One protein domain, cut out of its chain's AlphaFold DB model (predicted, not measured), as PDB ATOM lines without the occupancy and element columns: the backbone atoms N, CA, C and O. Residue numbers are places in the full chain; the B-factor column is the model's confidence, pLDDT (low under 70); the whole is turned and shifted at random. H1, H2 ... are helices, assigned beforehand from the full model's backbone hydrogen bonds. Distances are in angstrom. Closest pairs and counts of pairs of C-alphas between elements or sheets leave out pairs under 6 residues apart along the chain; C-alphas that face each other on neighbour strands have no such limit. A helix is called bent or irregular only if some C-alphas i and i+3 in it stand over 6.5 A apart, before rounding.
ATOM      1  N   ALA A  31     -39.543   6.532 -47.932       92.50
ATOM      2  CA  ALA A  31     -38.270   6.083 -48.495       92.50
ATOM      3  C   ALA A  31     -37.595   4.992 -47.638       92.50
ATOM      4  O   ALA A  31     -37.021   4.052 -48.183       92.50
ATOM      5  N   ALA A  32     -37.685   5.094 -46.307       92.75
ATOM      6  CA  ALA A  32     -37.192   4.064 -45.396       92.75
ATOM      7  C   ALA A  32     -38.004   2.760 -45.505       92.75
ATOM      8  O   ALA A  32     -37.412   1.683 -45.563       92.75
ATOM      9  N   ILE A  33     -39.337   2.852 -45.601       93.88
ATOM     10  CA  ILE A  33     -40.196   1.691 -45.877       93.88
ATOM     11  C   ILE A  33     -39.809   1.045 -47.204       93.88
ATOM     12  O   ILE A  33     -39.576  -0.157 -47.247       93.88
ATOM     13  N   ASP A  34     -39.690   1.823 -48.276       93.94
ATOM     14  CA  ASP A  34     -39.359   1.308 -49.603       93.94
ATOM     15  C   ASP A  34     -38.025   0.553 -49.594       93.94
ATOM     16  O   ASP A  34     -37.890  -0.468 -50.266       93.94
ATOM     17  N   GLU A  35     -37.048   1.018 -48.813       92.75
ATOM     18  CA  GLU A  35     -35.764   0.338 -48.667       92.75
ATOM     19  C   GLU A  35     -35.876  -0.988 -47.906       92.75
ATOM     20  O   GLU A  35     -35.286  -1.988 -48.320       92.75
ATOM     21  N   LEU A  36     -36.701  -1.041 -46.856       91.31
ATOM     22  CA  LEU A  36     -37.034  -2.294 -46.174       91.31
ATOM     23  C   LEU A  36     -37.776  -3.263 -47.106       91.31
ATOM     24  O   LEU A  36     -37.447  -4.444 -47.171       91.31
ATOM     25  N   MET A  37     -38.743  -2.779 -47.888       91.50
ATOM     26  CA  MET A  37     -39.574  -3.621 -48.758       91.50
ATOM     27  C   MET A  37     -38.810  -4.241 -49.935       91.50
ATOM     28  O   MET A  37     -39.296  -5.209 -50.532       91.50
ATOM     29  N   LYS A  38     -37.633  -3.702 -50.278       91.75
ATOM     30  CA  LYS A  38     -36.721  -4.259 -51.291       91.75
ATOM     31  C   LYS A  38     -35.847  -5.390 -50.762       91.75
ATOM     32  O   LYS A  38     -35.242  -6.091 -51.575       91.75
ATOM     33  N   GLN A  39     -35.761  -5.573 -49.443       89.62
ATOM     34  CA  GLN A  39     -34.846  -6.552 -48.871       89.62
ATOM     35  C   GLN A  39     -35.192  -7.970 -49.348       89.62
ATOM     36  O   GLN A  39     -36.376  -8.333 -49.400       89.62
ATOM     37  N   PRO A  40     -34.188  -8.803 -49.679       87.44
ATOM     38  CA  PRO A  40     -34.428 -10.166 -50.140       87.44
ATOM     39  C   PRO A  40     -35.278 -10.987 -49.164       87.44
ATOM     40  O   PRO A  40     -36.130 -11.758 -49.607       87.44
ATOM     41  N   PHE A  41     -35.107 -10.767 -47.853       87.19
ATOM     42  CA  PHE A  41     -35.925 -11.388 -46.812       87.19
ATOM     43  C   PHE A  41     -37.417 -11.121 -47.044       87.19
ATOM     44  O   PHE A  41     -38.214 -12.052 -47.064       87.19
ATOM     45  N   ILE A  42     -37.800  -9.869 -47.317       88.94
ATOM     46  CA  ILE A  42     -39.199  -9.486 -47.546       88.94
ATOM     47  C   ILE A  42     -39.750 -10.123 -48.821       88.94
ATOM     48  O   ILE A  42     -40.905 -10.551 -48.863       88.94
ATOM     49  N   LYS A  43     -38.931 -10.228 -49.871       86.69
ATOM     50  CA  LYS A  43     -39.318 -10.931 -51.100       86.69
ATOM     51  C   LYS A  43     -39.579 -12.416 -50.834       86.69
ATOM     52  O   LYS A  43     -40.592 -12.941 -51.295       86.69
ATOM     53  N   ALA A  44     -38.692 -13.078 -50.098       83.69
ATOM     54  CA  ALA A  44     -38.836 -14.483 -49.740       83.69
ATOM     55  C   ALA A  44     -40.044 -14.705 -48.812       83.69
ATOM     56  O   ALA A  44     -40.876 -15.569 -49.090       83.69
ATOM     57  N   TYR A  45     -40.228 -13.848 -47.806       87.31
ATOM     58  CA  TYR A  45     -41.391 -13.865 -46.922       87.31
ATOM     59  C   TYR A  45     -42.706 -13.738 -47.705       87.31
ATOM     60  O   TYR A  45     -43.610 -14.551 -47.539       87.31
ATOM     61  N   ARG A  46     -42.806 -12.781 -48.640       88.38
ATOM     62  CA  ARG A  46     -43.988 -12.618 -49.510       88.38
ATOM     63  C   ARG A  46     -44.287 -13.853 -50.354       88.38
ATOM     64  O   ARG A  46     -45.452 -14.142 -50.614       88.38
ATOM     65  N   ASN A  47     -43.261 -14.564 -50.812       85.50
ATOM     66  CA  ASN A  47     -43.462 -15.805 -51.553       85.50
ATOM     67  C   ASN A  47     -44.023 -16.906 -50.648       85.50
ATOM     68  O   ASN A  47     -44.944 -17.601 -51.067       85.50
ATOM     69  N   ASN A  48     -43.527 -17.027 -49.414       84.31
ATOM     70  CA  ASN A  48     -44.071 -17.971 -48.437       84.31
ATOM     71  C   ASN A  48     -45.509 -17.618 -48.051       84.31
ATOM     72  O   ASN A  48     -46.374 -18.481 -48.147       84.31
ATOM     73  N   LYS A  49     -45.795 -16.339 -47.771       88.69
ATOM     74  CA  LYS A  49     -47.161 -15.828 -47.580       88.69
ATOM     75  C   LYS A  49     -48.094 -16.284 -48.706       88.69
ATOM     76  O   LYS A  49     -49.129 -16.876 -48.433       88.69
ATOM     77  N   ARG A  50     -47.716 -16.070 -49.973       88.38
ATOM     78  CA  ARG A  50     -48.544 -16.484 -51.120       88.38
ATOM     79  C   ARG A  50     -48.801 -17.988 -51.153       88.38
ATOM     80  O   ARG A  50     -49.907 -18.386 -51.486       88.38
ATOM     81  N   LYS A  51     -47.805 -18.816 -50.828       85.06
ATOM     82  CA  LYS A  51     -47.977 -20.277 -50.771       85.06
ATOM     83  C   LYS A  51     -48.961 -20.682 -49.664       85.06
ATOM     84  O   LYS A  51     -49.838 -21.500 -49.922       85.06
ATOM     85  N   VAL A  52     -48.853 -20.076 -48.475       87.62
ATOM     86  CA  VAL A  52     -49.812 -20.263 -47.366       87.62
ATOM     87  C   VAL A  52     -51.224 -19.857 -47.802       87.62
ATOM     88  O   VAL A  52     -52.181 -20.601 -47.625       87.62
ATOM     89  N   GLU A  53     -51.369 -18.684 -48.415       91.88
ATOM     90  CA  GLU A  53     -52.671 -18.163 -48.843       91.88
ATOM     91  C   GLU A  53     -53.302 -18.979 -49.975       91.88
ATOM     92  O   GLU A  53     -54.518 -19.156 -49.988       91.88
ATOM     93  N   GLN A  54     -52.498 -19.498 -50.907       90.56
ATOM     94  CA  GLN A  54     -52.993 -20.199 -52.092       90.56
ATOM     95  C   GLN A  54     -53.747 -21.485 -51.737       90.56
ATOM     96  O   GLN A  54     -54.840 -21.698 -52.248       90.56
ATOM     97  N   ILE A  55     -53.208 -22.316 -50.841       88.81
ATOM     98  CA  ILE A  55     -53.842 -23.595 -50.473       88.81
ATOM     99  C   ILE A  55     -55.183 -23.346 -49.770       88.81
ATOM    100  O   ILE A  55     -56.196 -23.967 -50.093       88.81
ATOM    101  N   ALA A  56     -55.215 -22.401 -48.828       92.31
ATOM    102  CA  ALA A  56     -56.447 -22.034 -48.140       92.31
ATOM    103  C   ALA A  56     -57.468 -21.388 -49.090       92.31
ATOM    104  O   ALA A  56     -58.668 -21.624 -48.955       92.31
ATOM    105  N   TYR A  57     -57.002 -20.608 -50.071       93.38
ATOM    106  CA  TYR A  57     -57.846 -20.023 -51.109       93.38
ATOM    107  C   TYR A  57     -58.471 -21.094 -52.011       93.38
ATOM    108  O   TYR A  57     -59.672 -21.042 -52.271       93.38
ATOM    109  N   GLU A  58     -57.689 -22.080 -52.452       91.69
ATOM    110  CA  GLU A  58     -58.171 -23.203 -53.263       91.69
ATOM    111  C   GLU A  58     -59.221 -24.027 -52.517       91.69
ATOM    112  O   GLU A  58     -60.274 -24.337 -53.078       91.69
ATOM    113  N   PHE A  59     -58.986 -24.311 -51.233       93.06
ATOM    114  CA  PHE A  59     -59.981 -24.970 -50.393       93.06
ATOM    115  C   PHE A  59     -61.247 -24.118 -50.239       93.06
ATOM    116  O   PHE A  59     -62.351 -24.619 -50.441       93.06
ATOM    117  N   LYS A  60     -61.106 -22.816 -49.953       94.88
ATOM    118  CA  LYS A  60     -62.237 -21.882 -49.830       94.88
ATOM    119  C   LYS A  60     -63.089 -21.829 -51.097       94.88
ATOM    120  O   LYS A  60     -64.310 -21.795 -51.010       94.88
ATOM    121  N   ALA A  61     -62.470 -21.858 -52.276       93.06
ATOM    122  CA  ALA A  61     -63.184 -21.847 -53.553       93.06
ATOM    123  C   ALA A  61     -64.109 -23.065 -53.744       93.06
ATOM    124  O   ALA A  61     -65.038 -23.007 -54.549       93.06
ATOM    125  N   ARG A  62     -63.866 -24.144 -52.995       93.38
ATOM    126  CA  ARG A  62     -64.622 -25.398 -53.022       93.38
ATOM    127  C   ARG A  62     -65.330 -25.689 -51.699       93.38
ATOM    128  O   ARG A  62     -65.858 -26.782 -51.530       93.38
ATOM    129  N   GLU A  63     -65.375 -24.743 -50.755       93.62
ATOM    130  CA  GLU A  63     -65.839 -25.017 -49.384       93.62
ATOM    131  C   GLU A  63     -67.285 -25.546 -49.334       93.62
ATOM    132  O   GLU A  63     -67.628 -26.339 -48.461       93.62
ATOM    133  N   SER A  64     -68.114 -25.189 -50.326       95.12
ATOM    134  CA  SER A  64     -69.490 -25.679 -50.480       95.12
ATOM    135  C   SER A  64     -69.608 -27.179 -50.776       95.12
ATOM    136  O   SER A  64     -70.704 -27.728 -50.676       95.12
ATOM    137  N   GLU A  65     -68.520 -27.840 -51.175       95.62
ATOM    138  CA  GLU A  65     -68.466 -29.292 -51.399       95.62
ATOM    139  C   GLU A  65     -68.343 -30.080 -50.083       95.62
ATOM    140  O   GLU A  65     -68.577 -31.290 -50.060       95.62
ATOM    141  N   PHE A  66     -67.994 -29.409 -48.981       95.56
ATOM    142  CA  PHE A  66     -67.686 -30.036 -47.698       95.56
ATOM    143  C   PHE A  66     -68.763 -29.757 -46.647       95.56
ATOM    144  O   PHE A  66     -69.627 -28.889 -46.791       95.56
ATOM    145  N   LYS A  67     -68.725 -30.514 -45.545       96.81
ATOM    146  CA  LYS A  67     -69.630 -30.266 -44.419       96.81
ATOM    147  C   LYS A  67     -69.237 -28.957 -43.725       96.81
ATOM    148  O   LYS A  67     -68.043 -28.726 -43.541       96.81
ATOM    149  N   PRO A  68     -70.204 -28.170 -43.218       96.44
ATOM    150  CA  PRO A  68     -69.906 -26.923 -42.509       96.44
ATOM    151  C   PRO A  68     -68.897 -27.089 -41.365       96.44
ATOM    152  O   PRO A  68     -67.969 -26.303 -41.249       96.44
ATOM    153  N   ALA A  69     -69.007 -28.171 -40.587       96.69
ATOM    154  CA  ALA A  69     -68.079 -28.447 -39.491       96.69
ATOM    155  C   ALA A  69     -66.624 -28.655 -39.959       96.69
ATOM    156  O   ALA A  69     -65.696 -28.253 -39.263       96.69
ATOM    157  N   ASP A  70     -66.414 -29.259 -41.133       95.88
ATOM    158  CA  ASP A  70     -65.073 -29.461 -41.692       95.88
ATOM    159  C   ASP A  70     -64.485 -28.128 -42.183       95.88
ATOM    160  O   ASP A  70     -63.310 -27.839 -41.950       95.88
ATOM    161  N   VAL A  71     -65.322 -27.282 -42.795       96.19
ATOM    162  CA  VAL A  71     -64.952 -25.918 -43.206       96.19
ATOM    163  C   VAL A  71     -64.579 -25.064 -41.994       96.19
ATOM    164  O   VAL A  71     -63.552 -24.386 -42.020       96.19
ATOM    165  N   ASP A  72     -65.360 -25.130 -40.914       96.62
ATOM    166  CA  ASP A  72     -65.110 -24.374 -39.685       96.62
ATOM    167  C   ASP A  72     -63.780 -24.770 -39.026       96.62
ATOM    168  O   ASP A  72     -63.042 -23.900 -38.559       96.62
ATOM    169  N   ILE A  73     -63.428 -26.061 -39.039       96.25
ATOM    170  CA  ILE A  73     -62.134 -26.548 -38.535       96.25
ATOM    171  C   ILE A  73     -60.981 -25.968 -39.358       96.25
ATOM    172  O   ILE A  73     -60.034 -25.430 -38.784       96.25
ATOM    173  N   ILE A  74     -61.058 -26.034 -40.692       95.31
ATOM    174  CA  ILE A  74     -60.014 -25.464 -41.558       95.31
ATOM    175  C   ILE A  74     -59.898 -23.957 -41.350       95.31
ATOM    176  O   ILE A  74     -58.793 -23.440 -41.212       95.31
ATOM    177  N   ARG A  75     -61.027 -23.249 -41.276       96.12
ATOM    178  CA  ARG A  75     -61.063 -21.804 -41.038       96.12
ATOM    179  C   ARG A  75     -60.414 -21.434 -39.708       96.12
ATOM    180  O   ARG A  75     -59.638 -20.480 -39.650       96.12
ATOM    181  N   TYR A  76     -60.711 -22.191 -38.653       96.50
ATOM    182  CA  TYR A  76     -60.108 -21.998 -37.340       96.50
ATOM    183  C   TYR A  76     -58.596 -22.244 -37.374       96.50
ATOM    184  O   TYR A  76     -57.841 -21.359 -36.971       96.50
ATOM    185  N   ASN A  77     -58.152 -23.388 -37.901       95.69
ATOM    186  CA  ASN A  77     -56.730 -23.737 -37.973       95.69
ATOM    187  C   ASN A  77     -55.952 -22.734 -38.833       95.69
ATOM    188  O   ASN A  77     -54.864 -22.304 -38.463       95.69
ATOM    189  N   TYR A  78     -56.539 -22.291 -39.945       95.31
ATOM    190  CA  TYR A  78     -55.945 -21.268 -40.797       95.31
ATOM    191  C   TYR A  78     -55.783 -19.930 -40.073       95.31
ATOM    192  O   TYR A  78     -54.742 -19.290 -40.193       95.31
ATOM    193  N   ARG A  79     -56.787 -19.507 -39.296       96.06
ATOM    194  CA  ARG A  79     -56.693 -18.287 -38.481       96.06
ATOM    195  C   ARG A  79     -55.558 -18.384 -37.461       96.06
ATOM    196  O   ARG A  79     -54.804 -17.426 -37.345       96.06
ATOM    197  N   VAL A  80     -55.432 -19.513 -36.761       94.81
ATOM    198  CA  VAL A  80     -54.344 -19.736 -35.792       94.81
ATOM    199  C   VAL A  80     -52.985 -19.648 -36.487       94.81
ATOM    200  O   VAL A  80     -52.140 -18.870 -36.058       94.81
ATOM    201  N   ALA A  81     -52.814 -20.318 -37.628       92.19
ATOM    202  CA  ALA A  81     -51.581 -20.217 -38.407       92.19
ATOM    203  C   ALA A  81     -51.279 -18.768 -38.844       92.19
ATOM    204  O   ALA A  81     -50.136 -18.320 -38.765       92.19
ATOM    205  N   CYS A  82     -52.291 -17.996 -39.267       93.25
ATOM    206  CA  CYS A  82     -52.111 -16.573 -39.584       93.25
ATOM    207  C   CYS A  82     -51.583 -15.788 -38.377       93.25
ATOM    208  O   CYS A  82     -50.676 -14.979 -38.536       93.25
ATOM    209  N   GLU A  83     -52.134 -16.028 -37.184       94.69
ATOM    210  CA  GLU A  83     -51.711 -15.362 -35.946       94.69
ATOM    211  C   GLU A  83     -50.239 -15.661 -35.618       94.69
ATOM    212  O   GLU A  83     -49.516 -14.754 -35.202       94.69
ATOM    213  N   GLU A  84     -49.765 -16.881 -35.873       93.00
ATOM    214  CA  GLU A  84     -48.363 -17.268 -35.668       93.00
ATOM    215  C   GLU A  84     -47.407 -16.578 -36.652       93.00
ATOM    216  O   GLU A  84     -46.387 -16.019 -36.238       93.00
ATOM    217  N   PHE A  85     -47.744 -16.533 -37.947       91.19
ATOM    218  CA  PHE A  85     -46.955 -15.777 -38.932       91.19
ATOM    219  C   PHE A  85     -46.945 -14.274 -38.626       91.19
ATOM    220  O   PHE A  85     -45.899 -13.618 -38.675       91.19
ATOM    221  N   ASP A  86     -48.109 -13.722 -38.288       93.19
ATOM    222  CA  ASP A  86     -48.272 -12.305 -37.988       93.19
ATOM    223  C   ASP A  86     -47.503 -11.919 -36.713       93.19
ATOM    224  O   ASP A  86     -46.925 -10.829 -36.656       93.19
ATOM    225  N   ALA A  87     -47.409 -12.813 -35.721       94.94
ATOM    226  CA  ALA A  87     -46.621 -12.600 -34.509       94.94
ATOM    227  C   ALA A  87     -45.132 -12.366 -34.813       94.94
ATOM    228  O   ALA A  87     -44.528 -11.460 -34.231       94.94
ATOM    229  N   VAL A  88     -44.556 -13.098 -35.773       93.12
ATOM    230  CA  VAL A  88     -43.163 -12.893 -36.208       93.12
ATOM    231  C   VAL A  88     -42.974 -11.495 -36.798       93.12
ATOM    232  O   VAL A  88     -42.036 -10.779 -36.441       93.12
ATOM    233  N   LEU A  89     -43.882 -11.057 -37.675       93.00
ATOM    234  CA  LEU A  89     -43.823  -9.715 -38.265       93.00
ATOM    235  C   LEU A  89     -44.005  -8.610 -37.222       93.00
ATOM    236  O   LEU A  89     -43.351  -7.566 -37.302       93.00
ATOM    237  N   ILE A  90     -44.897  -8.828 -36.254       95.44
ATOM    238  CA  ILE A  90     -45.124  -7.904 -35.145       95.44
ATOM    239  C   ILE A  90     -43.858  -7.780 -34.297       95.44
ATOM    240  O   ILE A  90     -43.489  -6.651 -33.964       95.44
ATOM    241  N   ASP A  91     -43.177  -8.885 -33.986       95.88
ATOM    242  CA  ASP A  91     -41.921  -8.849 -33.237       95.88
ATOM    243  C   ASP A  91     -40.833  -8.095 -34.010       95.88
ATOM    244  O   ASP A  91     -40.284  -7.130 -33.476       95.88
ATOM    245  N   ILE A  92     -40.612  -8.414 -35.293       93.94
ATOM    246  CA  ILE A  92     -39.648  -7.697 -36.150       93.94
ATOM    247  C   ILE A  92     -39.944  -6.194 -36.146       93.94
ATOM    248  O   ILE A  92     -39.050  -5.375 -35.917       93.94
ATOM    249  N   ARG A  93     -41.213  -5.807 -36.326       94.75
ATOM    250  CA  ARG A  93     -41.635  -4.405 -36.240       94.75
ATOM    251  C   ARG A  93     -41.318  -3.794 -34.882       94.75
ATOM    252  O   ARG A  93     -40.809  -2.674 -34.831       94.75
ATOM    253  N   ASN A  94     -41.617  -4.484 -33.787       96.31
ATOM    254  CA  ASN A  94     -41.381  -3.961 -32.443       96.31
ATOM    255  C   ASN A  94     -39.883  -3.744 -32.200       96.31
ATOM    256  O   ASN A  94     -39.495  -2.691 -31.694       96.31
ATOM    257  N   LYS A  95     -39.031  -4.678 -32.642       95.62
ATOM    258  CA  LYS A  95     -37.569  -4.531 -32.586       95.62
ATOM    259  C   LYS A  95     -37.058  -3.380 -33.454       95.62
ATOM    260  O   LYS A  95     -36.123  -2.691 -33.059       95.62
ATOM    261  N   MET A  96     -37.676  -3.135 -34.612       94.38
ATOM    262  CA  MET A  96     -37.345  -1.985 -35.460       94.38
ATOM    263  C   MET A  96     -37.721  -0.652 -34.813       94.38
ATOM    264  O   MET A  96     -36.986   0.320 -34.958       94.38
ATOM    265  N   LEU A  97     -38.836  -0.565 -34.089       94.44
ATOM    266  CA  LEU A  97     -39.258   0.689 -33.454       94.44
ATOM    267  C   LEU A  97     -38.572   0.936 -32.101       94.44
ATOM    268  O   LEU A  97     -38.398   2.091 -31.703       94.44
ATOM    269  N   ASP A  98     -38.074  -0.108 -31.441       96.25
ATOM    270  CA  ASP A  98     -37.320   0.017 -30.195       96.25
ATOM    271  C   ASP A  98     -35.849   0.417 -30.429       96.25
ATOM    272  O   ASP A  98     -35.071  -0.252 -31.109       96.25
ATOM    273  N   LYS A  99     -35.429   1.530 -29.817       94.94
ATOM    274  CA  LYS A  99     -34.074   2.085 -29.972       94.94
ATOM    275  C   LYS A  99     -32.976   1.188 -29.399       94.94
ATOM    276  O   LYS A  99     -31.863   1.170 -29.929       94.94
ATOM    277  N   ARG A 100     -33.237   0.509 -28.281       96.00
ATOM    278  CA  ARG A 100     -32.271  -0.389 -27.643       96.00
ATOM    279  C   ARG A 100     -32.089  -1.634 -28.501       96.00
ATOM    280  O   ARG A 100     -30.950  -2.035 -28.736       96.00
ATOM    281  N   GLU A 101     -33.183  -2.186 -29.006       96.12
ATOM    282  CA  GLU A 101     -33.160  -3.347 -29.888       96.12
ATOM    283  C   GLU A 101     -32.492  -3.023 -31.218       96.12
ATOM    284  O   GLU A 101     -31.572  -3.742 -31.590       96.12
ATOM    285  N   ARG A 102     -32.801  -1.893 -31.873       94.62
ATOM    286  CA  ARG A 102     -32.062  -1.468 -33.079       94.62
ATOM    287  C   ARG A 102     -30.553  -1.404 -32.846       94.62
ATOM    288  O   ARG A 102     -29.776  -1.922 -33.646       94.62
ATOM    289  N   LYS A 103     -30.109  -0.803 -31.737       94.19
ATOM    290  CA  LYS A 103     -28.676  -0.732 -31.401       94.19
ATOM    291  C   LYS A 103     -28.052  -2.110 -31.210       94.19
ATOM    292  O   LYS A 103     -26.925  -2.320 -31.642       94.19
ATOM    293  N   ARG A 104     -28.766  -3.030 -30.559       95.62
ATOM    294  CA  ARG A 104     -28.301  -4.404 -30.343       95.62
ATOM    295  C   ARG A 104     -28.243  -5.174 -31.661       95.62
ATOM    296  O   ARG A 104     -27.225  -5.778 -31.974       95.62
ATOM    297  N   LEU A 105     -29.312  -5.118 -32.442       93.62
ATOM    298  CA  LEU A 105     -29.509  -5.915 -33.650       93.62
ATOM    299  C   LEU A 105     -28.729  -5.400 -34.858       93.62
ATOM    300  O   LEU A 105     -28.531  -6.143 -35.800       93.62
ATOM    301  N   THR A 106     -28.227  -4.167 -34.829       92.75
ATOM    302  CA  THR A 106     -27.297  -3.653 -35.855       92.75
ATOM    303  C   THR A 106     -25.838  -4.063 -35.616       92.75
ATOM    304  O   THR A 106     -24.962  -3.722 -36.419       92.75
ATOM    305  N   THR A 107     -25.557  -4.784 -34.525       93.06
ATOM    306  CA  THR A 107     -24.291  -5.511 -34.341       93.06
ATOM    307  C   THR A 107     -24.363  -6.856 -35.051       93.06
ATOM    308  O   THR A 107     -25.445  -7.426 -35.173       93.06
ATOM    309  N   LYS A 108     -23.215  -7.381 -35.491       89.38
ATOM    310  CA  LYS A 108     -23.153  -8.662 -36.202       89.38
ATOM    311  C   LYS A 108     -23.745  -9.788 -35.350       89.38
ATOM    312  O   LYS A 108     -24.671 -10.468 -35.782       89.38
ATOM    313  N   GLU A 109     -23.274  -9.916 -34.115       92.06
ATOM    314  CA  GLU A 109     -23.692 -10.961 -33.184       92.06
ATOM    315  C   GLU A 109     -25.193 -10.870 -32.880       92.06
ATOM    316  O   GLU A 109     -25.896 -11.880 -32.927       92.06
ATOM    317  N   GLY A 110     -25.695  -9.655 -32.632       92.62
ATOM    318  CA  GLY A 110     -27.111  -9.421 -32.363       92.62
ATOM    319  C   GLY A 110     -28.003  -9.752 -33.559       92.62
ATOM    320  O   GLY A 110     -29.031 -10.407 -33.380       92.62
ATOM    321  N   SER A 111     -27.609  -9.344 -34.773       91.00
ATOM    322  CA  SER A 111     -28.352  -9.681 -35.994       91.00
ATOM    323  C   SER A 111     -28.395 -11.185 -36.257       91.00
ATOM    324  O   SER A 111     -29.461 -11.708 -36.561       91.00
ATOM    325  N   GLU A 112     -27.276 -11.895 -36.093       90.75
ATOM    326  CA  GLU A 112     -27.194 -13.338 -36.348       90.75
ATOM    327  C   GLU A 112     -27.993 -14.153 -35.322       90.75
ATOM    328  O   GLU A 112     -28.627 -15.150 -35.668       90.75
ATOM    329  N   GLU A 113     -27.961 -13.749 -34.049       91.88
ATOM    330  CA  GLU A 113     -28.767 -14.364 -32.991       91.88
ATOM    331  C   GLU A 113     -30.260 -14.217 -33.280       91.88
ATOM    332  O   GLU A 113     -31.006 -15.196 -33.248       91.88
ATOM    333  N   TYR A 114     -30.689 -13.004 -33.615       92.62
ATOM    334  CA  TYR A 114     -32.094 -12.736 -33.871       92.62
ATOM    335  C   TYR A 114     -32.580 -13.335 -35.193       92.62
ATOM    336  O   TYR A 114     -33.694 -13.848 -35.253       92.62
ATOM    337  N   ALA A 115     -31.743 -13.369 -36.234       89.31
ATOM    338  CA  ALA A 115     -32.054 -14.077 -37.474       89.31
ATOM    339  C   ALA A 115     -32.318 -15.572 -37.222       89.31
ATOM    340  O   ALA A 115     -33.276 -16.131 -37.762       89.31
ATOM    341  N   ARG A 116     -31.524 -16.216 -36.351       88.19
ATOM    342  CA  ARG A 116     -31.768 -17.603 -35.915       88.19
ATOM    343  C   ARG A 116     -33.097 -17.752 -35.176       88.19
ATOM    344  O   ARG A 116     -33.817 -18.707 -35.448       88.19
ATOM    345  N   GLN A 117     -33.431 -16.817 -34.286       91.31
ATOM    346  CA  GLN A 117     -34.714 -16.828 -33.582       91.31
ATOM    347  C   GLN A 117     -35.891 -16.717 -34.561       91.31
ATOM    348  O   GLN A 117     -36.723 -17.615 -34.598       91.31
ATOM    349  N   VAL A 118     -35.908 -15.687 -35.414       90.25
ATOM    350  CA  VAL A 118     -36.975 -15.482 -36.408       90.25
ATOM    351  C   VAL A 118     -37.150 -16.708 -37.301       90.25
ATOM    352  O   VAL A 118     -38.266 -17.092 -37.635       90.25
ATOM    353  N   THR A 119     -36.049 -17.350 -37.681       83.75
ATOM    354  CA  THR A 119     -36.102 -18.573 -38.486       83.75
ATOM    355  C   THR A 119     -36.782 -19.710 -37.735       83.75
ATOM    356  O   THR A 119     -37.600 -20.415 -38.320       83.75
ATOM    357  N   ASN A 120     -36.456 -19.902 -36.458       87.88
ATOM    358  CA  ASN A 120     -37.108 -20.921 -35.641       87.88
ATOM    359  C   ASN A 120     -38.604 -20.637 -35.495       87.88
ATOM    360  O   ASN A 120     -39.400 -21.552 -35.676       87.88
ATOM    361  N   ASP A 121     -38.981 -19.383 -35.254       91.38
ATOM    362  CA  ASP A 121     -40.384 -18.997 -35.105       91.38
ATOM    363  C   ASP A 121     -41.164 -19.244 -36.412       91.38
ATOM    364  O   ASP A 121     -42.250 -19.820 -36.392       91.38
ATOM    365  N   LEU A 122     -40.574 -18.920 -37.570       87.94
ATOM    366  CA  LEU A 122     -41.167 -19.217 -38.879       87.94
ATOM    367  C   LEU A 122     -41.224 -20.719 -39.182       87.94
ATOM    368  O   LEU A 122     -42.210 -21.178 -39.750       87.94
ATOM    369  N   ASN A 123     -40.203 -21.492 -38.798       85.94
ATOM    370  CA  ASN A 123     -40.223 -22.954 -38.916       85.94
ATOM    371  C   ASN A 123     -41.384 -23.560 -38.127       85.94
ATOM    372  O   ASN A 123     -42.049 -24.464 -38.628       85.94
ATOM    373  N   LEU A 124     -41.619 -23.074 -36.907       89.69
ATOM    374  CA  LEU A 124     -42.704 -23.553 -36.058       89.69
ATOM    375  C   LEU A 124     -44.069 -23.193 -36.647       89.69
ATOM    376  O   LEU A 124     -44.879 -24.094 -36.832       89.69
ATOM    377  N   ALA A 125     -44.273 -21.931 -37.042       90.56
ATOM    378  CA  ALA A 125     -45.519 -21.488 -37.676       90.56
ATOM    379  C   ALA A 125     -45.834 -22.278 -38.960       90.56
ATOM    380  O   ALA A 125     -46.979 -22.606 -39.265       90.56
ATOM    381  N   MET A 126     -44.798 -22.621 -39.730       87.75
ATOM    382  CA  MET A 126     -44.954 -23.421 -40.942       87.75
ATOM    383  C   MET A 126     -45.263 -24.881 -40.650       87.75
ATOM    384  O   MET A 126     -46.138 -25.441 -41.303       87.75
ATOM    385  N   ALA A 127     -44.578 -25.494 -39.686       88.25
ATOM    386  CA  ALA A 127     -44.875 -26.861 -39.274       88.25
ATOM    387  C   ALA A 127     -46.315 -26.985 -38.754       88.25
ATOM    388  O   ALA A 127     -47.015 -27.925 -39.131       88.25
ATOM    389  N   ASP A 128     -46.775 -26.016 -37.958       90.44
ATOM    390  CA  ASP A 128     -48.152 -25.989 -37.461       90.44
ATOM    391  C   ASP A 128     -49.159 -25.836 -38.609       90.44
ATOM    392  O   ASP A 128     -50.101 -26.622 -38.732       90.44
ATOM    393  N   TYR A 129     -48.902 -24.910 -39.539       91.75
ATOM    394  CA  TYR A 129     -49.708 -24.745 -40.748       91.75
ATOM    395  C   TYR A 129     -49.787 -26.028 -41.595       91.75
ATOM    396  O   TYR A 129     -50.869 -26.427 -42.040       91.75
ATOM    397  N   GLU A 130     -48.659 -26.702 -41.823       90.38
ATOM    398  CA  GLU A 130     -48.626 -27.946 -42.592       90.38
ATOM    399  C   GLU A 130     -49.421 -29.061 -41.908       90.38
ATOM    400  O   GLU A 130     -50.209 -29.751 -42.563       90.38
ATOM    401  N   GLN A 131     -49.262 -29.200 -40.594       90.94
ATOM    402  CA  GLN A 131     -49.919 -30.236 -39.808       90.94
ATOM    403  C   GLN A 131     -51.427 -29.990 -39.651       90.94
ATOM    404  O   GLN A 131     -52.221 -30.922 -39.762       90.94
ATOM    405  N   ASN A 132     -51.843 -28.750 -39.404       92.81
ATOM    406  CA  ASN A 132     -53.222 -28.448 -39.018       92.81
ATOM    407  C   ASN A 132     -54.092 -27.964 -40.181       92.81
ATOM    408  O   ASN A 132     -55.317 -28.113 -40.130       92.81
ATOM    409  N   VAL A 133     -53.493 -27.397 -41.231       93.56
ATOM    410  CA  VAL A 133     -54.227 -26.883 -42.395       93.56
ATOM    411  C   VAL A 133     -54.000 -27.767 -43.610       93.56
ATOM    412  O   VAL A 133     -54.956 -28.351 -44.119       93.56
ATOM    413  N   VAL A 134     -52.753 -27.908 -44.069       92.50
ATOM    414  CA  VAL A 134     -52.452 -28.613 -45.330       92.50
ATOM    415  C   VAL A 134     -52.834 -30.086 -45.239       92.50
ATOM    416  O   VAL A 134     -53.547 -30.591 -46.104       92.50
ATOM    417  N   GLN A 135     -52.411 -30.773 -44.177       91.62
ATOM    418  CA  GLN A 135     -52.760 -32.175 -43.975       91.62
ATOM    419  C   GLN A 135     -54.278 -32.365 -43.908       91.62
ATOM    420  O   GLN A 135     -54.811 -33.269 -44.548       91.62
ATOM    421  N   LYS A 136     -54.989 -31.486 -43.193       92.38
ATOM    422  CA  LYS A 136     -56.440 -31.602 -43.044       92.38
ATOM    423  C   LYS A 136     -57.183 -31.355 -44.357       92.38
ATOM    424  O   LYS A 136     -58.143 -32.062 -44.650       92.38
ATOM    425  N   ILE A 137     -56.721 -30.405 -45.169       93.19
ATOM    426  CA  ILE A 137     -57.239 -30.195 -46.525       93.19
ATOM    427  C   ILE A 137     -57.009 -31.451 -47.367       93.19
ATOM    428  O   ILE A 137     -57.956 -31.933 -47.976       93.19
ATOM    429  N   ASN A 138     -55.807 -32.033 -47.338       91.81
ATOM    430  CA  ASN A 138     -55.492 -33.250 -48.094       91.81
ATOM    431  C   ASN A 138     -56.360 -34.447 -47.678       91.81
ATOM    432  O   ASN A 138     -56.783 -35.233 -48.523       91.81
ATOM    433  N   GLU A 139     -56.642 -34.590 -46.381       92.06
ATOM    434  CA  GLU A 139     -57.543 -35.623 -45.857       92.06
ATOM    435  C   GLU A 139     -58.981 -35.456 -46.367       92.06
ATOM    436  O   GLU A 139     -59.655 -36.451 -46.632       92.06
ATOM    437  N   LEU A 140     -59.456 -34.213 -46.505       91.56
ATOM    438  CA  LEU A 140     -60.817 -33.908 -46.952       91.56
ATOM    439  C   LEU A 140     -60.972 -33.994 -48.473       91.56
ATOM    440  O   LEU A 140     -61.995 -34.474 -48.957       91.56
ATOM    441  N   THR A 141     -59.980 -33.524 -49.228       89.56
ATOM    442  CA  THR A 141     -60.038 -33.452 -50.695       89.56
ATOM    443  C   THR A 141     -59.555 -34.737 -51.366       89.56
ATOM    444  O   THR A 141     -59.918 -35.001 -52.510       89.56
ATOM    445  N   GLY A 142     -58.714 -35.529 -50.690       85.25
ATOM    446  CA  GLY A 142     -57.977 -36.641 -51.299       85.25
ATOM    447  C   GLY A 142     -56.881 -36.192 -52.278       85.25
ATOM    448  O   GLY A 142     -56.216 -37.030 -52.891       85.25
ATOM    449  N   GLU A 143     -56.676 -34.883 -52.429       83.19
ATOM    450  CA  GLU A 143     -55.662 -34.283 -53.290       83.19
ATOM    451  C   GLU A 143     -54.414 -33.963 -52.465       83.19
ATOM    452  O   GLU A 143     -54.493 -33.610 -51.292       83.19
ATOM    453  N   LYS A 144     -53.229 -34.078 -53.073       75.25
ATOM    454  CA  LYS A 144     -51.990 -33.627 -52.430       75.25
ATOM    455  C   LYS A 144     -51.811 -32.133 -52.681       75.25
ATOM    456  O   LYS A 144     -51.213 -31.757 -53.686       75.25
ATOM    457  N   ALA A 145     -52.268 -31.295 -51.759       71.94
ATOM    458  CA  ALA A 145     -51.784 -29.927 -51.675       71.94
ATOM    459  C   ALA A 145     -50.300 -29.953 -51.282       71.94
ATOM    460  O   ALA A 145     -49.890 -30.642 -50.340       71.94
ATOM    461  N   HIS A 146     -49.480 -29.228 -52.037       65.19
ATOM    462  CA  HIS A 146     -48.060 -29.085 -51.749       65.19
ATOM    463  C   HIS A 146     -47.861 -27.980 -50.708       65.19
ATOM    464  O   HIS A 146     -48.126 -26.817 -50.998       65.19
ATOM    465  N   GLY A 147     -47.387 -28.360 -49.518       60.66
ATOM    466  CA  GLY A 147     -46.941 -27.436 -48.472       60.66
ATOM    467  C   GLY A 147     -45.672 -26.659 -48.846       60.66
ATOM    468  O   GLY A 147     -45.236 -26.644 -50.002       60.66
ATOM    469  N   ILE A 148     -45.067 -25.996 -47.864       63.44
ATOM    470  CA  ILE A 148     -43.895 -25.142 -48.071       63.44
ATOM    471  C   ILE A 148     -42.649 -25.878 -47.578       63.44
ATOM    472  O   ILE A 148     -42.545 -26.259 -46.422       63.44
ATOM    473  N   GLY A 149     -41.651 -26.044 -48.445       59.41
ATOM    474  CA  GLY A 149     -40.470 -26.832 -48.104       59.41
ATOM    475  C   GLY A 149     -39.528 -26.143 -47.108       59.41
ATOM    476  O   GLY A 149     -39.306 -24.937 -47.169       59.41
ATOM    477  N   ILE A 150     -38.841 -26.941 -46.281       55.94
ATOM    478  CA  ILE A 150     -37.786 -26.514 -45.330       55.94
ATOM    479  C   ILE A 150     -36.705 -25.626 -45.987       55.94
ATOM    480  O   ILE A 150     -36.139 -24.728 -45.358       55.94
ATOM    481  N   ALA A 151     -36.411 -25.849 -47.273       61.72
ATOM    482  CA  ALA A 151     -35.439 -25.059 -48.028       61.72
ATOM    483  C   ALA A 151     -35.839 -23.577 -48.169       61.72
ATOM    484  O   ALA A 151     -34.961 -22.713 -48.206       61.72
ATOM    485  N   ASP A 152     -37.142 -23.276 -48.193       66.69
ATOM    486  CA  ASP A 152     -37.659 -21.909 -48.290       66.69
ATOM    487  C   ASP A 152     -37.397 -21.096 -47.007       66.69
ATOM    488  O   ASP A 152     -37.367 -19.869 -47.059       66.69
ATOM    489  N   ILE A 153     -37.169 -21.767 -45.869       65.12
ATOM    490  CA  ILE A 153     -37.006 -21.145 -44.546       65.12
ATOM    491  C   ILE A 153     -35.540 -20.884 -44.228       65.12
ATOM    492  O   ILE A 153     -35.185 -19.817 -43.736       65.12
ATOM    493  N   LYS A 154     -34.652 -21.821 -44.584       64.94
ATOM    494  CA  LYS A 154     -33.203 -21.634 -44.420       64.94
ATOM    495  C   LYS A 154     -32.696 -20.410 -45.189       64.94
ATOM    496  O   LYS A 154     -31.832 -19.697 -44.693       64.94
ATOM    497  N   LEU A 155     -33.277 -20.136 -46.358       70.00
ATOM    498  CA  LEU A 155     -32.988 -18.931 -47.134       70.00
ATOM    499  C   LEU A 155     -33.367 -17.641 -46.382       70.00
ATOM    500  O   LEU A 155     -32.745 -16.611 -46.602       70.00
ATOM    501  N   LEU A 156     -34.353 -17.667 -45.480       70.06
ATOM    502  CA  LEU A 156     -34.772 -16.480 -44.725       70.06
ATOM    503  C   LEU A 156     -33.749 -16.061 -43.661       70.06
ATOM    504  O   LEU A 156     -33.644 -14.865 -43.394       70.06
ATOM    505  N   VAL A 157     -32.974 -17.006 -43.107       67.00
ATOM    506  CA  VAL A 157     -31.930 -16.744 -42.092       67.00
ATOM    507  C   VAL A 157     -30.899 -15.757 -42.630       67.00
ATOM    508  O   VAL A 157     -30.671 -14.696 -42.049       67.00
ATOM    509  N   ASP A 158     -30.283 -16.121 -43.756       68.81
ATOM    510  CA  ASP A 158     -29.149 -15.390 -44.316       68.81
ATOM    511  C   ASP A 158     -29.588 -13.986 -44.742       68.81
ATOM    512  O   ASP A 158     -28.881 -13.005 -44.527       68.81
ATOM    513  N   LEU A 159     -30.819 -13.875 -45.243       80.56
ATOM    514  CA  LEU A 159     -31.387 -12.620 -45.716       80.56
ATOM    515  C   LEU A 159     -31.849 -11.693 -44.583       80.56
ATOM    516  O   LEU A 159     -31.937 -10.484 -44.793       80.56
ATOM    517  N   MET A 160     -32.163 -12.224 -43.397       83.00
ATOM    518  CA  MET A 160     -32.594 -11.410 -42.254       83.00
ATOM    519  C   MET A 160     -31.441 -10.576 -41.682       83.00
ATOM    520  O   MET A 160     -31.650  -9.449 -41.232       83.00
ATOM    521  N   THR A 161     -30.209 -11.083 -41.733       83.88
ATOM    522  CA  THR A 161     -29.026 -10.332 -41.280       83.88
ATOM    523  C   THR A 161     -28.859  -9.028 -42.075       83.88
ATOM    524  O   THR A 161     -28.607  -7.966 -41.499       83.88
ATOM    525  N   ASP A 162     -29.126  -9.070 -43.384       85.50
ATOM    526  CA  ASP A 162     -29.053  -7.905 -44.276       85.50
ATOM    527  C   ASP A 162     -30.140  -6.854 -43.991       85.50
ATOM    528  O   ASP A 162     -29.929  -5.651 -44.192       85.50
ATOM    529  N   VAL A 163     -31.291  -7.272 -43.450       89.00
ATOM    530  CA  VAL A 163     -32.345  -6.345 -43.007       89.00
ATOM    531  C   VAL A 163     -31.809  -5.439 -41.898       89.00
ATOM    532  O   VAL A 163     -31.999  -4.223 -41.946       89.00
ATOM    533  N   TRP A 164     -31.069  -5.993 -40.936       89.75
ATOM    534  CA  TRP A 164     -30.493  -5.209 -39.840       89.75
ATOM    535  C   TRP A 164     -29.341  -4.311 -40.289       89.75
ATOM    536  O   TRP A 164     -29.214  -3.183 -39.803       89.75
ATOM    537  N   ALA A 165     -28.557  -4.743 -41.278       87.94
ATOM    538  CA  ALA A 165     -27.584  -3.870 -41.930       87.94
ATOM    539  C   ALA A 165     -28.268  -2.668 -42.608       87.94
ATOM    540  O   ALA A 165     -27.814  -1.531 -42.455       87.94
ATOM    541  N   THR A 166     -29.401  -2.893 -43.281       90.06
ATOM    542  CA  THR A 166     -30.216  -1.831 -43.892       90.06
ATOM    543  C   THR A 166     -30.788  -0.879 -42.843       90.06
ATOM    544  O   THR A 166     -30.703   0.339 -43.001       90.06
ATOM    545  N   ILE A 167     -31.294  -1.413 -41.727       90.31
ATOM    546  CA  ILE A 167     -31.845  -0.632 -40.609       90.31
ATOM    547  C   ILE A 167     -30.832   0.374 -40.066       90.31
ATOM    548  O   ILE A 167     -31.203   1.510 -39.773       90.31
ATOM    549  N   LYS A 168     -29.543   0.020 -40.009       90.06
ATOM    550  CA  LYS A 168     -28.477   0.952 -39.609       90.06
ATOM    551  C   LYS A 168     -28.434   2.211 -40.487       90.06
ATOM    552  O   LYS A 168     -28.125   3.291 -39.986       90.06
ATOM    553  N   GLY A 169     -28.743   2.084 -41.779       89.81
ATOM    554  CA  GLY A 169     -28.784   3.195 -42.734       89.81
ATOM    555  C   GLY A 169     -30.008   4.106 -42.589       89.81
ATOM    556  O   GLY A 169     -29.926   5.280 -42.941       89.81
ATOM    557  N   ILE A 170     -31.109   3.592 -42.031       92.75
ATOM    558  CA  ILE A 170     -32.399   4.293 -41.884       92.75
ATOM    559  C   ILE A 170     -32.812   4.504 -40.412       92.75
ATOM    560  O   ILE A 170     -33.964   4.820 -40.117       92.75
ATOM    561  N   ASP A 171     -31.882   4.332 -39.468       92.12
ATOM    562  CA  ASP A 171     -32.139   4.346 -38.018       92.12
ATOM    563  C   ASP A 171     -32.834   5.634 -37.541       92.12
ATOM    564  O   ASP A 171     -33.749   5.593 -36.716       92.12
ATOM    565  N   ARG A 172     -32.445   6.787 -38.101       91.31
ATOM    566  CA  ARG A 172     -33.030   8.094 -37.752       91.31
ATOM    567  C   ARG A 172     -34.469   8.231 -38.230       91.31
ATOM    568  O   ARG A 172     -35.277   8.891 -37.578       91.31
ATOM    569  N   GLU A 173     -34.771   7.680 -39.399       92.69
ATOM    570  CA  GLU A 173     -36.110   7.658 -39.969       92.69
ATOM    571  C   GLU A 173     -37.012   6.735 -39.145       92.69
ATOM    572  O   GLU A 173     -38.119   7.150 -38.806       92.69
ATOM    573  N   LEU A 174     -36.514   5.565 -38.725       90.69
ATOM    574  CA  LEU A 174     -37.230   4.640 -37.837       90.69
ATOM    575  C   LEU A 174     -37.475   5.223 -36.439       90.69
ATOM    576  O   LEU A 174     -38.570   5.081 -35.911       90.69
ATOM    577  N   GLU A 175     -36.510   5.942 -35.851       91.25
ATOM    578  CA  GLU A 175     -36.692   6.624 -34.553       91.25
ATOM    579  C   GLU A 175     -37.837   7.649 -34.577       91.25
ATOM    580  O   GLU A 175     -38.464   7.916 -33.554       91.25
ATOM    581  N   ARG A 176     -38.112   8.233 -35.744       89.38
ATOM    582  CA  ARG A 176     -39.165   9.237 -35.941       89.38
ATOM    583  C   ARG A 176     -40.440   8.649 -36.533       89.38
ATOM    584  O   ARG A 176     -41.377   9.415 -36.778       89.38
ATOM    585  N   MET A 177     -40.453   7.354 -36.832       91.50
ATOM    586  CA  MET A 177     -41.583   6.692 -37.458       91.50
ATOM    587  C   MET A 177     -42.621   6.353 -36.399       91.50
ATOM    588  O   MET A 177     -42.319   5.764 -35.365       91.50
ATOM    589  N   GLU A 178     -43.858   6.753 -36.662       90.69
ATOM    590  CA  GLU A 178     -44.979   6.396 -35.805       90.69
ATOM    591  C   GLU A 178     -45.368   4.940 -36.055       90.69
ATOM    592  O   GLU A 178     -45.319   4.451 -37.187       90.69
ATOM    593  N   LYS A 179     -45.748   4.246 -34.980       92.00
ATOM    594  CA  LYS A 179     -46.115   2.829 -35.022       92.00
ATOM    595  C   LYS A 179     -47.209   2.560 -36.055       92.00
ATOM    596  O   LYS A 179     -47.072   1.621 -36.830       92.00
ATOM    597  N   ASP A 180     -48.234   3.406 -36.092       91.75
ATOM    598  CA  ASP A 180     -49.388   3.238 -36.979       91.75
ATOM    599  C   ASP A 180     -48.998   3.363 -38.457       91.75
ATOM    600  O   ASP A 180     -49.487   2.615 -39.299       91.75
ATOM    601  N   TYR A 181     -48.038   4.238 -38.772       91.94
ATOM    602  CA  TYR A 181     -47.500   4.356 -40.128       91.94
ATOM    603  C   TYR A 181     -46.715   3.100 -40.537       91.94
ATOM    604  O   TYR A 181     -46.851   2.613 -41.660       91.94
ATOM    605  N   MET A 182     -45.918   2.547 -39.617       93.12
ATOM    606  CA  MET A 182     -45.201   1.286 -39.835       93.12
ATOM    607  C   MET A 182     -46.169   0.106 -40.005       93.12
ATOM    608  O   MET A 182     -45.961  -0.745 -40.870       93.12
ATOM    609  N   ASP A 183     -47.250   0.075 -39.222       93.06
ATOM    610  CA  ASP A 183     -48.310  -0.921 -39.367       93.06
ATOM    611  C   ASP A 183     -48.940  -0.857 -40.755       93.06
ATOM    612  O   ASP A 183     -48.965  -1.856 -41.471       93.06
ATOM    613  N   GLU A 184     -49.389   0.325 -41.172       93.00
ATOM    614  CA  GLU A 184     -50.093   0.502 -42.438       93.00
ATOM    615  C   GLU A 184     -49.209   0.186 -43.653       93.00
ATOM    616  O   GLU A 184     -49.655  -0.480 -44.591       93.00
ATOM    617  N   LYS A 185     -47.962   0.672 -43.661       93.56
ATOM    618  CA  LYS A 185     -47.104   0.636 -44.856       93.56
ATOM    619  C   LYS A 185     -46.186  -0.580 -44.937       93.56
ATOM    620  O   LYS A 185     -45.733  -0.904 -46.035       93.56
ATOM    621  N   PHE A 186     -45.912  -1.249 -43.819       92.56
ATOM    622  CA  PHE A 186     -44.990  -2.384 -43.766       92.56
ATOM    623  C   PHE A 186     -45.661  -3.638 -43.210       92.56
ATOM    624  O   PHE A 186     -45.799  -4.624 -43.931       92.56
ATOM    625  N   THR A 187     -46.103  -3.612 -41.951       92.81
ATOM    626  CA  THR A 187     -46.537  -4.831 -41.256       92.81
ATOM    627  C   THR A 187     -47.818  -5.407 -41.862       92.81
ATOM    628  O   THR A 187     -47.811  -6.555 -42.296       92.81
ATOM    629  N   ASN A 188     -48.881  -4.613 -42.006       91.94
ATOM    630  CA  ASN A 188     -50.175  -5.080 -42.521       91.94
ATOM    631  C   ASN A 188     -50.101  -5.517 -43.990       91.94
ATOM    632  O   ASN A 188     -50.840  -6.398 -44.421       91.94
ATOM    633  N   VAL A 189     -49.181  -4.937 -44.767       91.62
ATOM    634  CA  VAL A 189     -48.923  -5.344 -46.161       91.62
ATOM    635  C   VAL A 189     -48.361  -6.771 -46.225       91.62
ATOM    636  O   VAL A 189     -48.578  -7.499 -47.203       91.62
ATOM    637  N   LEU A 190     -47.622  -7.172 -45.192       91.94
ATOM    638  CA  LEU A 190     -46.947  -8.461 -45.103       91.94
ATOM    639  C   LEU A 190     -47.733  -9.499 -44.303       91.94
ATOM    640  O   LEU A 190     -47.499 -10.679 -44.526       91.94
ATOM    641  N   MET A 191     -48.672  -9.105 -43.448       93.56
ATOM    642  CA  MET A 191     -49.518 -10.043 -42.699       93.56
ATOM    643  C   MET A 191     -50.282 -10.999 -43.614       93.56
ATOM    644  O   MET A 191     -50.634 -10.635 -44.743       93.56
ATOM    645  N   VAL A 192     -50.521 -12.219 -43.139       92.56
ATOM    646  CA  VAL A 192     -51.278 -13.233 -43.883       92.56
ATOM    647  C   VAL A 192     -52.747 -12.810 -43.953       92.56
ATOM    648  O   VAL A 192     -53.325 -12.316 -42.985       92.56
ATOM    649  N   THR A 193     -53.353 -12.951 -45.130       92.56
ATOM    650  CA  THR A 193     -54.746 -12.567 -45.364       92.56
ATOM    651  C   THR A 193     -55.684 -13.513 -44.624       92.56
ATOM    652  O   THR A 193     -55.572 -14.723 -44.771       92.56
ATOM    653  N   ASP A 194     -56.662 -12.986 -43.883       93.06
ATOM    654  CA  ASP A 194     -57.686 -13.798 -43.217       93.06
ATOM    655  C   ASP A 194     -58.418 -14.680 -44.212       93.06
ATOM    656  O   ASP A 194     -58.711 -14.254 -45.334       93.06
ATOM    657  N   TYR A 195     -58.893 -15.823 -43.724       92.75
ATOM    658  CA  TYR A 195     -59.737 -16.732 -44.489       92.75
ATOM    659  C   TYR A 195     -60.876 -16.007 -45.226       92.75
ATOM    660  O   TYR A 195     -61.055 -16.163 -46.432       92.75
TER     661      TYR A 195
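AT A GLANCE: This is residues 31 to 195 of the 208 residues of an uncharacterized protein of Lewinella sp. 4G2 (UniProt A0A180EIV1). Two long helices, H3 and H5, lie side by side in opposite ways, and H2 joins them as the third rod of an up-and-down bundle, in which each helix runs against the one before it. Near the bundle's end where H5 begins, H6 packs at a steep angle on H5 and H2, and the shorter H1, H4 and H7 gather round that end. H3 and H5 are well packed, while H2 meets H5 over residues 52 to 59 alone. The 165 printed residues, with seven named helices in the order H1 to H7 and no named strand, are all helix by class. The whole is compact, with a radius of gyration of the C-alphas of 17.3 A, yet elongated, spanning 53 by 30 by 22 A.

IN THESE COORDINATES: Find C-alpha 31 at (-38.270, 6.083, -48.495), where H1, residues 31 to 37, begins. Next come H2, residues 40 to 61, 31.2 A long with a kink of 25 degrees near residue 55, and H3, residues 68 to 97, 42.2 A. H4, residues 99 to 105, is short; H5, residues 108 to 141, begins at C-alpha 108 (-23.153, -8.662, -36.202) and runs 46.7 A. H6, residues 151 to 175, 34.5 A, has a kink of 70 degrees near residue 169 and is irregular: C-alphas 169 and 172 are 8.2 A apart. H7, residues 179 to 190, ends at C-alpha 190 (-46.947, -8.461, -45.103) and is only just irregular, with C-alphas 185 and 188 6.9 A apart.

HOW THE PARTS SIT: Begin at the bundle: H3, with residues 74 to 88 alone, touches H5 at a shallow tilt of 9 degrees, opposite ways, closest at the C-alphas of Ala 81 and Tyr 129, 5.4 A. H2 touches H5 at Phe 59 and Ile 137, their closest C-alphas, 7.1 A. H2 is close to H3 but not clearly touching, with Ala 56 and Tyr 78 closest at 7.4 A between C-alphas. Look next at H6, residues 153 to 164, which touch H5 at a steep tilt of 50 degrees; the closest C-alphas are those of Ala 115 and Val 157, 5.3 A. H6 also touches H1, closest at the C-alphas of Ala 32 and Ile 170, 5.9 A, and H4, closest at those of Leu 105 and Trp 164, 6.3 A. H7 touches H3, closest at the C-alphas of Leu 89 and Thr 187, 6.3 A, but is apart from H6. Every O i to N i+4 pair is within hydrogen-bond range in H1, H3 and H4; the counts are 16 of 18 in H2, 28 of 30 in H5, 6 of 8 in H7 and 9 of 21 in H6, where 14 of 22 O i to N i+3 pairs are within range.

THE WHOLE: The C-alphas farthest apart, those of Lys 67 and Arg 172, are 53.4 A apart. The printed part has no cut and no long link. Mean pLDDT of the printed part is 89.3; look for values under 70 at residues 146 to 154 and 157 to 158.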